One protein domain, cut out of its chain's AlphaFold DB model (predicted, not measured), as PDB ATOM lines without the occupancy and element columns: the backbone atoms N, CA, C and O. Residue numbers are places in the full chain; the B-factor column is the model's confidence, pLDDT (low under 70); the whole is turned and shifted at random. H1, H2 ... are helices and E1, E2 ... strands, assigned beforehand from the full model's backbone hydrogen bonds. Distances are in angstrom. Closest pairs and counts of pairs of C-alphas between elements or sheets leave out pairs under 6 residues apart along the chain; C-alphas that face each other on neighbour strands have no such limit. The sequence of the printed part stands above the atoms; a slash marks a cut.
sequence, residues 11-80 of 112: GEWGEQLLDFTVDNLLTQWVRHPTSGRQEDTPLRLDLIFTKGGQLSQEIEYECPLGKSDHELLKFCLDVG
ATOM      1  N   GLY A  11      11.286  40.525 -23.651       70.38
ATOM      2  CA  GLY A  11      12.603  40.090 -23.186       70.38
ATOM      3  C   GLY A  11      13.000  38.697 -23.694       70.38
ATOM      4  O   GLY A  11      12.593  38.276 -24.774       70.38
ATOM      5  N   GLU A  12      13.763  37.976 -22.870       76.56
ATOM      6  CA  GLU A  12      14.327  36.643 -23.152       76.56
ATOM      7  C   GLU A  12      13.267  35.598 -23.558       76.56
ATOM      8  O   GLU A  12      13.515  34.747 -24.407       76.56
ATOM      9  N   TRP A  13      12.051  35.687 -23.010       78.94
ATOM     10  CA  TRP A  13      10.966  34.744 -23.305       78.94
ATOM     11  C   TRP A  13      10.407  34.893 -24.722       78.94
ATOM     12  O   TRP A  13       9.985  33.906 -25.323       78.94
ATOM     13  N   GLY A  14      10.399  36.118 -25.257       82.00
ATOM     14  CA  GLY A  14       9.978  36.369 -26.636       82.00
ATOM     15  C   GLY A  14      10.952  35.752 -27.635       82.00
ATOM     16  O   GLY A  14      10.526  35.089 -28.577       82.00
ATOM     17  N   GLU A  15      12.252  35.911 -27.384       85.31
ATOM     18  CA  GLU A  15      13.317  35.327 -28.205       85.31
ATOM     19  C   GLU A  15      13.281  33.796 -28.157       85.31
ATOM     20  O   GLU A  15      13.230  33.157 -29.202       85.31
ATOM     21  N   GLN A  16      13.165  33.201 -26.965       89.81
ATOM     22  CA  GLN A  16      13.063  31.743 -26.816       89.81
ATOM     23  C   GLN A  16      11.848  31.151 -27.542       89.81
ATOM     24  O   GLN A  16      11.940  30.069 -28.127       89.81
ATOM     25  N   LEU A  17      10.699  31.837 -27.511       88.44
ATOM     26  CA  LEU A  17       9.512  31.393 -28.237       88.44
ATOM     27  C   LEU A  17       9.736  31.469 -29.751       88.44
ATOM     28  O   LEU A  17       9.379  30.530 -30.461       88.44
ATOM     29  N   LEU A  18      10.333  32.557 -30.244       88.81
ATOM     30  CA  LEU A  18      10.662  32.707 -31.660       88.81
ATOM     31  C   LEU A  18      11.628  31.610 -32.116       88.81
ATOM     32  O   LEU A  18      11.304  30.894 -33.065       88.81
ATOM     33  N   ASP A  19      12.728  31.408 -31.395       91.75
ATOM     34  CA  ASP A  19      13.709  30.358 -31.678       91.75
ATOM     35  C   ASP A  19      13.042  28.982 -31.711       91.75
ATOM     36  O   ASP A  19      13.142  28.261 -32.703       91.75
ATOM     37  N   PHE A  20      12.237  28.654 -30.693       91.94
ATOM     38  CA  PHE A  20      11.484  27.402 -30.655       91.94
ATOM     39  C   PHE A  20      10.583  27.221 -31.883       91.94
ATOM     40  O   PHE A  20      10.518  26.125 -32.452       91.94
ATOM     41  N   THR A  21       9.867  28.272 -32.298       92.31
ATOM     42  CA  THR A  21       8.956  28.191 -33.449       92.31
ATOM     43  C   THR A  21       9.701  28.012 -34.768       92.31
ATOM     44  O   THR A  21       9.242  27.241 -35.618       92.31
ATOM     45  N   VAL A  22      10.856  28.665 -34.918       90.12
ATOM     46  CA  VAL A  22      11.714  28.577 -36.103       90.12
ATOM     47  C   VAL A  22      12.370  27.202 -36.180       90.12
ATOM     48  O   VAL A  22      12.236  26.526 -37.202       90.12
ATOM     49  N   ASP A  23      12.979  26.738 -35.088       93.38
ATOM     50  CA  ASP A  23      13.658  25.441 -34.998       93.38
ATOM     51  C   ASP A  23      12.716  24.270 -35.294       93.38
ATOM     52  O   ASP A  23      13.109  23.247 -35.863       93.38
ATOM     53  N   ASN A  24      11.438  24.418 -34.941       92.62
ATOM     54  CA  ASN A  24      10.426  23.392 -35.161       92.62
ATOM     55  C   ASN A  24       9.646  23.540 -36.471       92.62
ATOM     56  O   ASN A  24       8.760  22.714 -36.720       92.62
ATOM     57  N   LEU A  25       9.981  24.534 -37.306       91.44
ATOM     58  CA  LEU A  25       9.293  24.845 -38.563       91.44
ATOM     59  C   LEU A  25       7.776  24.992 -38.370       91.44
ATOM     60  O   LEU A  25       6.973  24.480 -39.158       91.44
ATOM     61  N   LEU A  26       7.378  25.647 -37.279       92.62
ATOM     62  CA  LEU A  26       5.972  25.907 -37.006       92.62
ATOM     63  C   LEU A  26       5.442  26.974 -37.970       92.62
ATOM     64  O   LEU A  26       6.188  27.770 -38.530       92.62
ATOM     65  N   THR A  27       4.137  26.989 -38.197       90.44
ATOM     66  CA  THR A  27       3.452  28.059 -38.928       90.44
ATOM     67  C   THR A  27       2.469  28.720 -37.982       90.44
ATOM     68  O   THR A  27       1.581  28.044 -37.472       90.44
ATOM     69  N   GLN A  28       2.640  30.021 -37.746       91.94
ATOM     70  CA  GLN A  28       1.680  30.848 -37.019       91.94
ATOM     71  C   GLN A  28       0.585  31.360 -37.963       91.94
ATOM     72  O   GLN A  28       0.881  31.955 -39.000       91.94
ATOM     73  N   TRP A  29      -0.673  31.163 -37.575       92.25
ATOM     74  CA  TRP A  29      -1.857  31.521 -38.348       92.25
ATOM     75  C   TRP A  29      -2.565  32.808 -37.907       92.25
ATOM     76  O   TRP A  29      -3.170  33.463 -38.753       92.25
ATOM     77  N   VAL A  30      -2.493  33.211 -36.632       92.06
ATOM     78  CA  VAL A  30      -3.182  34.432 -36.163       92.06
ATOM     79  C   VAL A  30      -2.442  35.674 -36.653       92.06
ATOM     80  O   VAL A  30      -1.236  35.821 -36.437       92.06
ATOM     81  N   ARG A  31      -3.168  36.581 -37.314       88.19
ATOM     82  CA  ARG A  31      -2.598  37.795 -37.923       88.19
ATOM     83  C   ARG A  31      -3.028  39.074 -37.225       88.19
ATOM     84  O   ARG A  31      -2.225  40.000 -37.142       88.19
ATOM     85  N   HIS A  32      -4.240  39.108 -36.688       86.06
ATOM     86  CA  HIS A  32      -4.821  40.314 -36.109       86.06
ATOM     87  C   HIS A  32      -4.660  40.349 -34.586       86.06
ATOM     88  O   HIS A  32      -4.442  39.302 -33.973       86.06
ATOM     89  N   PRO A  33      -4.710  41.540 -33.968       88.81
ATOM     90  CA  PRO A  33      -4.864  41.654 -32.530       88.81
ATOM     91  C   PRO A  33      -6.119  40.922 -32.066       88.81
ATOM     92  O   PRO A  33      -7.163  41.065 -32.686       88.81
ATOM     93  N   THR A  34      -6.001  40.161 -30.988       89.38
ATOM     94  CA  THR A  34      -7.087  39.332 -30.448       89.38
ATOM     95  C   THR A  34      -7.487  39.757 -29.047       89.38
ATOM     96  O   THR A  34      -8.506  39.312 -28.545       89.38
ATOM     97  N   SER A  35      -6.695  40.618 -28.409       85.56
ATOM     98  CA  SER A  35      -6.954  41.143 -27.073       85.56
ATOM     99  C   SER A  35      -7.128  42.651 -27.140       85.56
ATOM    100  O   SER A  35      -6.346  43.334 -27.801       85.56
ATOM    101  N   GLY A  36      -8.144  43.180 -26.466       77.12
ATOM    102  CA  GLY A  36      -8.368  44.617 -26.392       77.12
ATOM    103  C   GLY A  36      -9.637  44.973 -25.629       77.12
ATOM    104  O   GLY A  36     -10.704  44.399 -25.840       77.12
ATOM    105  N   ARG A  37      -9.532  45.975 -24.754       71.62
ATOM    106  CA  ARG A  37     -10.687  46.691 -24.200       71.62
ATOM    107  C   ARG A  37     -10.883  47.987 -24.968       71.62
ATOM    108  O   ARG A  37      -9.971  48.460 -25.633       71.62
ATOM    109  N   GLN A  38     -12.064  48.588 -24.844       65.12
ATOM    110  CA  GLN A  38     -12.455  49.788 -25.596       65.12
ATOM    111  C   GLN A  38     -11.484  50.983 -25.442       65.12
ATOM    112  O   GLN A  38     -11.506  51.881 -26.278       65.12
ATOM    113  N   GLU A  39     -10.631  50.987 -24.410       66.75
ATOM    114  CA  GLU A  39      -9.635  52.035 -24.130       66.75
ATOM    115  C   GLU A  39      -8.168  51.590 -24.318       66.75
ATOM    116  O   GLU A  39      -7.273  52.431 -24.253       66.75
ATOM    117  N   ASP A  40      -7.906  50.306 -24.588       74.75
ATOM    118  CA  ASP A  40      -6.550  49.757 -24.716       74.75
ATOM    119  C   ASP A  40      -6.147  49.576 -26.184       74.75
ATOM    120  O   ASP A  40      -6.977  49.315 -27.056       74.75
ATOM    121  N   THR A  41      -4.844  49.680 -26.471       80.00
ATOM    122  CA  THR A  41      -4.320  49.328 -27.802       80.00
ATOM    123  C   THR A  41      -4.441  47.818 -27.995       80.00
ATOM    124  O   THR A  41      -3.868  47.082 -27.189       80.00
ATOM    125  N   PRO A  42      -5.145  47.335 -29.033       82.62
ATOM    126  CA  PRO A  42      -5.326  45.907 -29.226       82.62
ATOM    127  C   PRO A  42      -3.992  45.189 -29.461       82.62
ATOM    128  O   PRO A  42      -3.179  45.642 -30.271       82.62
ATOM    129  N   LEU A  43      -3.779  44.049 -28.799       86.56
ATOM    130  CA  LEU A  43      -2.565  43.234 -28.920       86.56
ATOM    131  C   LEU A  43      -2.871  41.830 -29.452       86.56
ATOM    132  O   LEU A  43      -3.902  41.227 -29.144       86.56
ATOM    133  N   ARG A  44      -1.937  41.283 -30.234       89.56
ATOM    134  CA  ARG A  44      -1.968  39.898 -30.722       89.56
ATOM    135  C   ARG A  44      -1.285  38.989 -29.705       89.56
ATOM    136  O   ARG A  44      -0.073  38.797 -29.770       89.56
ATOM    137  N   LEU A  45      -2.065  38.482 -28.756       88.38
ATOM    138  CA  LEU A  45      -1.571  37.610 -27.684       88.38
ATOM    139  C   LEU A  45      -1.991  36.152 -27.876       88.38
ATOM    140  O   LEU A  45      -1.285  35.254 -27.420       88.38
ATOM    141  N   ASP A  46      -3.085  35.908 -28.595       91.88
ATOM    142  CA  ASP A  46      -3.527  34.558 -28.924       91.88
ATOM    143  C   ASP A  46      -2.852  34.095 -30.221       91.88
ATOM    144  O   ASP A  46      -2.862  34.790 -31.240       91.88
ATOM    145  N   LEU A  47      -2.227  32.917 -30.179       92.56
ATOM    146  CA  LEU A  47      -1.418  32.370 -31.270       92.56
ATOM    147  C   LEU A  47      -1.872  30.942 -31.597       92.56
ATOM    148  O   LEU A  47      -2.246  30.181 -30.706       92.56
ATOM    149  N   ILE A  48      -1.801  30.558 -32.873       92.44
ATOM    150  CA  ILE A  48      -2.153  29.218 -33.355       92.44
ATOM    151  C   ILE A  48      -0.991  28.714 -34.201       92.44
ATOM    152  O   ILE A  48      -0.798  29.157 -35.331       92.44
ATOM    153  N   PHE A  49      -0.237  27.753 -33.672       91.88
ATOM    154  CA  PHE A  49       0.883  27.142 -34.378       91.88
ATOM    155  C   PHE A  49       0.508  25.767 -34.936       91.88
ATOM    156  O   PHE A  49      -0.047  24.935 -34.222       91.88
ATOM    157  N   THR A  50       0.879  25.487 -36.187       90.06
ATOM    158  CA  THR A  50       0.817  24.130 -36.759       90.06
ATOM    159  C   THR A  50       2.187  23.665 -37.237       90.06
ATOM    160  O   THR A  50       3.027  24.468 -37.638       90.06
ATOM    161  N   LYS A  51       2.414  22.345 -37.220       88.75
ATOM    162  CA  LYS A  51       3.591  21.701 -37.819       88.75
ATOM    163  C   LYS A  51       3.132  20.808 -38.965       88.75
ATOM    164  O   LYS A  51       2.488  19.793 -38.723       88.75
ATOM    165  N   GLY A  52       3.411  21.204 -40.204       78.56
ATOM    166  CA  GLY A  52       3.090  20.415 -41.403       78.56
ATOM    167  C   GLY A  52       1.599  20.285 -41.770       78.56
ATOM    168  O   GLY A  52       1.307  19.732 -42.823       78.56
ATOM    169  N   GLY A  53       0.673  20.796 -40.950       75.94
ATOM    170  CA  GLY A  53      -0.768  20.847 -41.235       75.94
ATOM    171  C   GLY A  53      -1.239  22.245 -41.638       75.94
ATOM    172  O   GLY A  53      -0.680  23.247 -41.176       75.94
ATOM    173  N   GLN A  54      -2.272  22.311 -42.478       79.94
ATOM    174  CA  GLN A  54      -2.919  23.560 -42.883       79.94
ATOM    175  C   GLN A  54      -4.284  23.711 -42.211       79.94
ATOM    176  O   GLN A  54      -4.957  22.728 -41.890       79.94
ATOM    177  N   LEU A  55      -4.689  24.959 -41.990       83.50
ATOM    178  CA  LEU A  55      -6.086  25.244 -41.697       83.50
ATOM    179  C   LEU A  55      -6.904  24.988 -42.970       83.50
ATOM    180  O   LEU A  55      -6.500  25.413 -44.052       83.50
ATOM    181  N   SER A  56      -8.040  24.298 -42.851       80.25
ATOM    182  CA  SER A  56      -8.927  24.050 -43.998       80.25
ATOM    183  C   SER A  56      -9.667  25.314 -44.444       80.25
ATOM    184  O   SER A  56     -10.144  25.393 -45.574       80.25
ATOM    185  N   GLN A  57      -9.770  26.297 -43.549       83.31
ATOM    186  CA  GLN A  57     -10.432  27.584 -43.738       83.31
ATOM    187  C   GLN A  57      -9.651  28.681 -43.005       83.31
ATOM    188  O   GLN A  57      -8.807  28.396 -42.154       83.31
ATOM    189  N   GLU A  58      -9.922  29.940 -43.343       87.31
ATOM    190  CA  GLU A  58      -9.392  31.082 -42.597       87.31
ATOM    191  C   GLU A  58      -9.925  31.086 -41.152       87.31
ATOM    192  O   GLU A  58     -10.987  30.530 -40.873       87.31
ATOM    193  N   ILE A  59      -9.167  31.674 -40.221       92.81
ATOM    194  CA  ILE A  59      -9.604  31.819 -38.826       92.81
ATOM    195  C   ILE A  59     -10.761  32.821 -38.785       92.81
ATOM    196  O   ILE A  59     -10.617  33.952 -39.251       92.81
ATOM    197  N   GLU A  60     -11.881  32.426 -38.192       93.62
ATOM    198  CA  GLU A  60     -12.985  33.324 -37.869       93.62
ATOM    199  C   GLU A  60     -12.734  33.969 -36.502       93.62
ATOM    200  O   GLU A  60     -12.421  33.286 -35.523       93.62
ATOM    201  N   TYR A  61     -12.889  35.291 -36.443       91.94
ATOM    202  CA  TYR A  61     -12.730  36.097 -35.236       91.94
ATOM    203  C   TYR A  61     -14.115  36.567 -34.794       91.94
ATOM    204  O   TYR A  61     -14.811  37.266 -35.533       91.94
ATOM    205  N   GLU A  62     -14.538  36.160 -33.603       91.38
ATOM    206  CA  GLU A  62     -15.833  36.519 -33.034       91.38
ATOM    207  C   GLU A  62     -15.685  37.399 -31.794       91.38
ATOM    208  O   GLU A  62     -14.666  37.386 -31.098       91.38
ATOM    209  N   CYS A  63     -16.752  38.142 -31.490       88.38
ATOM    210  CA  CYS A  63     -16.813  38.993 -30.311       88.38
ATOM    211  C   CYS A  63     -16.458  38.208 -29.032       88.38
ATOM    212  O   CYS A  63     -16.898  37.062 -28.873       88.38
ATOM    213  N   PRO A  64     -15.739  38.837 -28.085       89.19
ATOM    214  CA  PRO A  64     -15.415  38.219 -26.809       89.19
ATOM    215  C   PRO A  64     -16.646  37.659 -26.090       89.19
ATOM    216  O   PRO A  64     -17.707  38.288 -26.028       89.19
ATOM    217  N   LEU A  65     -16.502  36.471 -25.501       88.88
ATOM    218  CA  LEU A  65     -17.586  35.843 -24.751       88.88
ATOM    219  C   LEU A  65     -17.655  36.377 -23.315       88.88
ATOM    220  O   LEU A  65     -16.710  36.279 -22.527       88.88
ATOM    221  N   GLY A  66     -18.826  36.891 -22.937       89.25
ATOM    222  CA  GLY A  66     -19.119  37.316 -21.571       89.25
ATOM    223  C   GLY A  66     -18.305  38.536 -21.137       89.25
ATOM    224  O   GLY A  66     -18.599  39.651 -21.551       89.25
ATOM    225  N   LYS A  67     -17.335  38.325 -20.239       88.88
ATOM    226  CA  LYS A  67     -16.446  39.375 -19.699       88.88
ATOM    227  C   LYS A  67     -15.008  39.268 -20.217       88.88
ATOM    228  O   LYS A  67     -14.135  39.939 -19.675       88.88
ATOM    229  N   SER A  68     -14.766  38.386 -21.188       89.25
ATOM    230  CA  SER A  68     -13.468  38.286 -21.850       89.25
ATOM    231  C   SER A  68     -13.154  39.594 -22.572       89.25
ATOM    232  O   SER A  68     -14.042  40.219 -23.147       89.25
ATOM    233  N   ASP A  69     -11.894  39.993 -22.539       88.44
ATOM    234  CA  ASP A  69     -11.288  41.020 -23.388       88.44
ATOM    235  C   ASP A  69     -10.507  40.414 -24.563       88.44
ATOM    236  O   ASP A  69      -9.900  41.145 -25.340       88.44
ATOM    237  N   HIS A  70     -10.563  39.087 -24.709       92.12
ATOM    238  CA  HIS A  70     -10.042  38.347 -25.851       92.12
ATOM    239  C   HIS A  70     -11.170  37.895 -26.783       92.12
ATOM    240  O   HIS A  70     -12.188  37.359 -26.321       92.12
ATOM    241  N   GLU A  71     -10.963  38.099 -28.081       91.94
ATOM    242  CA  GLU A  71     -11.790  37.604 -29.177       91.94
ATOM    243  C   GLU A  71     -11.819  36.074 -29.199       91.94
ATOM    244  O   GLU A  71     -10.866  35.388 -28.819       91.94
ATOM    245  N   LEU A  72     -12.937  35.518 -29.658       93.00
ATOM    246  CA  LEU A  72     -13.069  34.082 -29.846       93.00
ATOM    247  C   LEU A  72     -12.538  33.704 -31.231       93.00
ATOM    248  O   LEU A  72     -13.085  34.135 -32.242       93.00
ATOM    249  N   LEU A  73     -11.513  32.853 -31.271       93.81
ATOM    250  CA  LEU A  73     -10.954  32.322 -32.514       93.81
ATOM    251  C   LEU A  73     -11.590  30.973 -32.854       93.81
ATOM    252  O   LEU A  73     -11.489  30.023 -32.073       93.81
ATOM    253  N   LYS A  74     -12.200  30.860 -34.033       93.88
ATOM    254  CA  LYS A  74     -12.689  29.589 -34.580       93.88
ATOM    255  C   LYS A  74     -11.902  29.226 -35.827       93.88
ATOM    256  O   LYS A  74     -11.670  30.053 -36.698       93.88
ATOM    257  N   PHE A  75     -11.480  27.974 -35.911       91.69
ATOM    258  CA  PHE A  75     -10.732  27.470 -37.053       91.69
ATOM    259  C   PHE A  75     -10.962  25.974 -37.214       91.69
ATOM    260  O   PHE A  75     -11.273  25.262 -36.256       91.69
ATOM    261  N   CYS A  76     -10.762  25.497 -38.436       90.44
ATOM    262  CA  CYS A  76     -10.834  24.088 -38.776       90.44
ATOM    263  C   CYS A  76      -9.449  23.616 -39.221       90.44
ATOM    264  O   CYS A  76      -8.806  24.244 -40.063       90.44
ATOM    265  N   LEU A  77      -8.982  22.509 -38.650       86.88
ATOM    266  CA  LEU A  77      -7.733  21.874 -39.056       86.88
ATOM    267  C   LEU A  77      -8.034  20.819 -40.114       86.88
ATOM    268  O   LEU A  77      -8.851  19.929 -39.870       86.88
ATOM    269  N   ASP A  78      -7.350  20.889 -41.256       78.94
ATOM    270  CA  ASP A  78      -7.349  19.783 -42.209       78.94
ATOM    271  C   ASP A  78      -6.358  18.730 -41.720       78.94
ATOM    272  O   ASP A  78      -5.179  18.706 -42.086       78.94
ATOM    273  N   VAL A  79      -6.810  17.911 -40.775       70.06
ATOM    274  CA  VAL A  79      -6.009  16.786 -40.329       70.06
ATOM    275  C   VAL A  79      -6.387  15.608 -41.207       70.06
ATOM    276  O   VAL A  79      -7.450  15.020 -41.032       70.06
ATOM    277  N   GLY A  80      -5.477  15.211 -42.100       60.38
ATOM    278  CA  GLY A  80      -5.512  13.928 -42.812       60.38
ATOM    279  C   GLY A  80      -5.371  12.715 -41.880       60.38
ATOM    280  O   GLY A  80      -4.791  11.700 -42.258       60.38
TER     281      GLY A  80
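This is residues 11 to 80 of the 112 residues of an uncharacterized protein of Portunus trituberculatus (UniProt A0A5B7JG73). With little regular structure, the model is a flat, loose set of loops: helix H1 begins it, with residues 11 to 17 sticking out, then the unnamed stretch 24 to 59 folds back on itself beside a small hairpin of E1 and E2. The printed part has 70 residues, 19 of them in named elements, in the order H1, E1, E2; the class is mixed. The radius of gyration of the C-alphas is 14.0 A and the spans are 37 by 35 by 15 A.

H1, residues 11 to 23, has 8 of 9 O i to N i+4 pairs within hydrogen-bond range. Residues 27 to 28 pair antiparallel with 49 to 50, and 54 to 55 with 77 to 78. E1, residues 60 to 62, and E2, residues 72 to 74, form an antiparallel hairpin at 155 degrees; N 60 and O 74 are 2.8 A apart, within hydrogen-bond range. H1 and E2 are apart.

H1 measures 18.8 A from C-alpha 11 at (12.603, 40.090, -23.186) to C-alpha 23. E1 and E2 each measure 6.5 A; E2 ends at C-alpha 74, (-12.689, 29.589, -34.580).

The C-alphas of Glu 39 and Gly 80, the two farthest apart, are 42.6 A apart. The printed part has no cut. The link H1 to E1 is long, with 36 residues. Residues 38, 39 and 80 have pLDDT under 70.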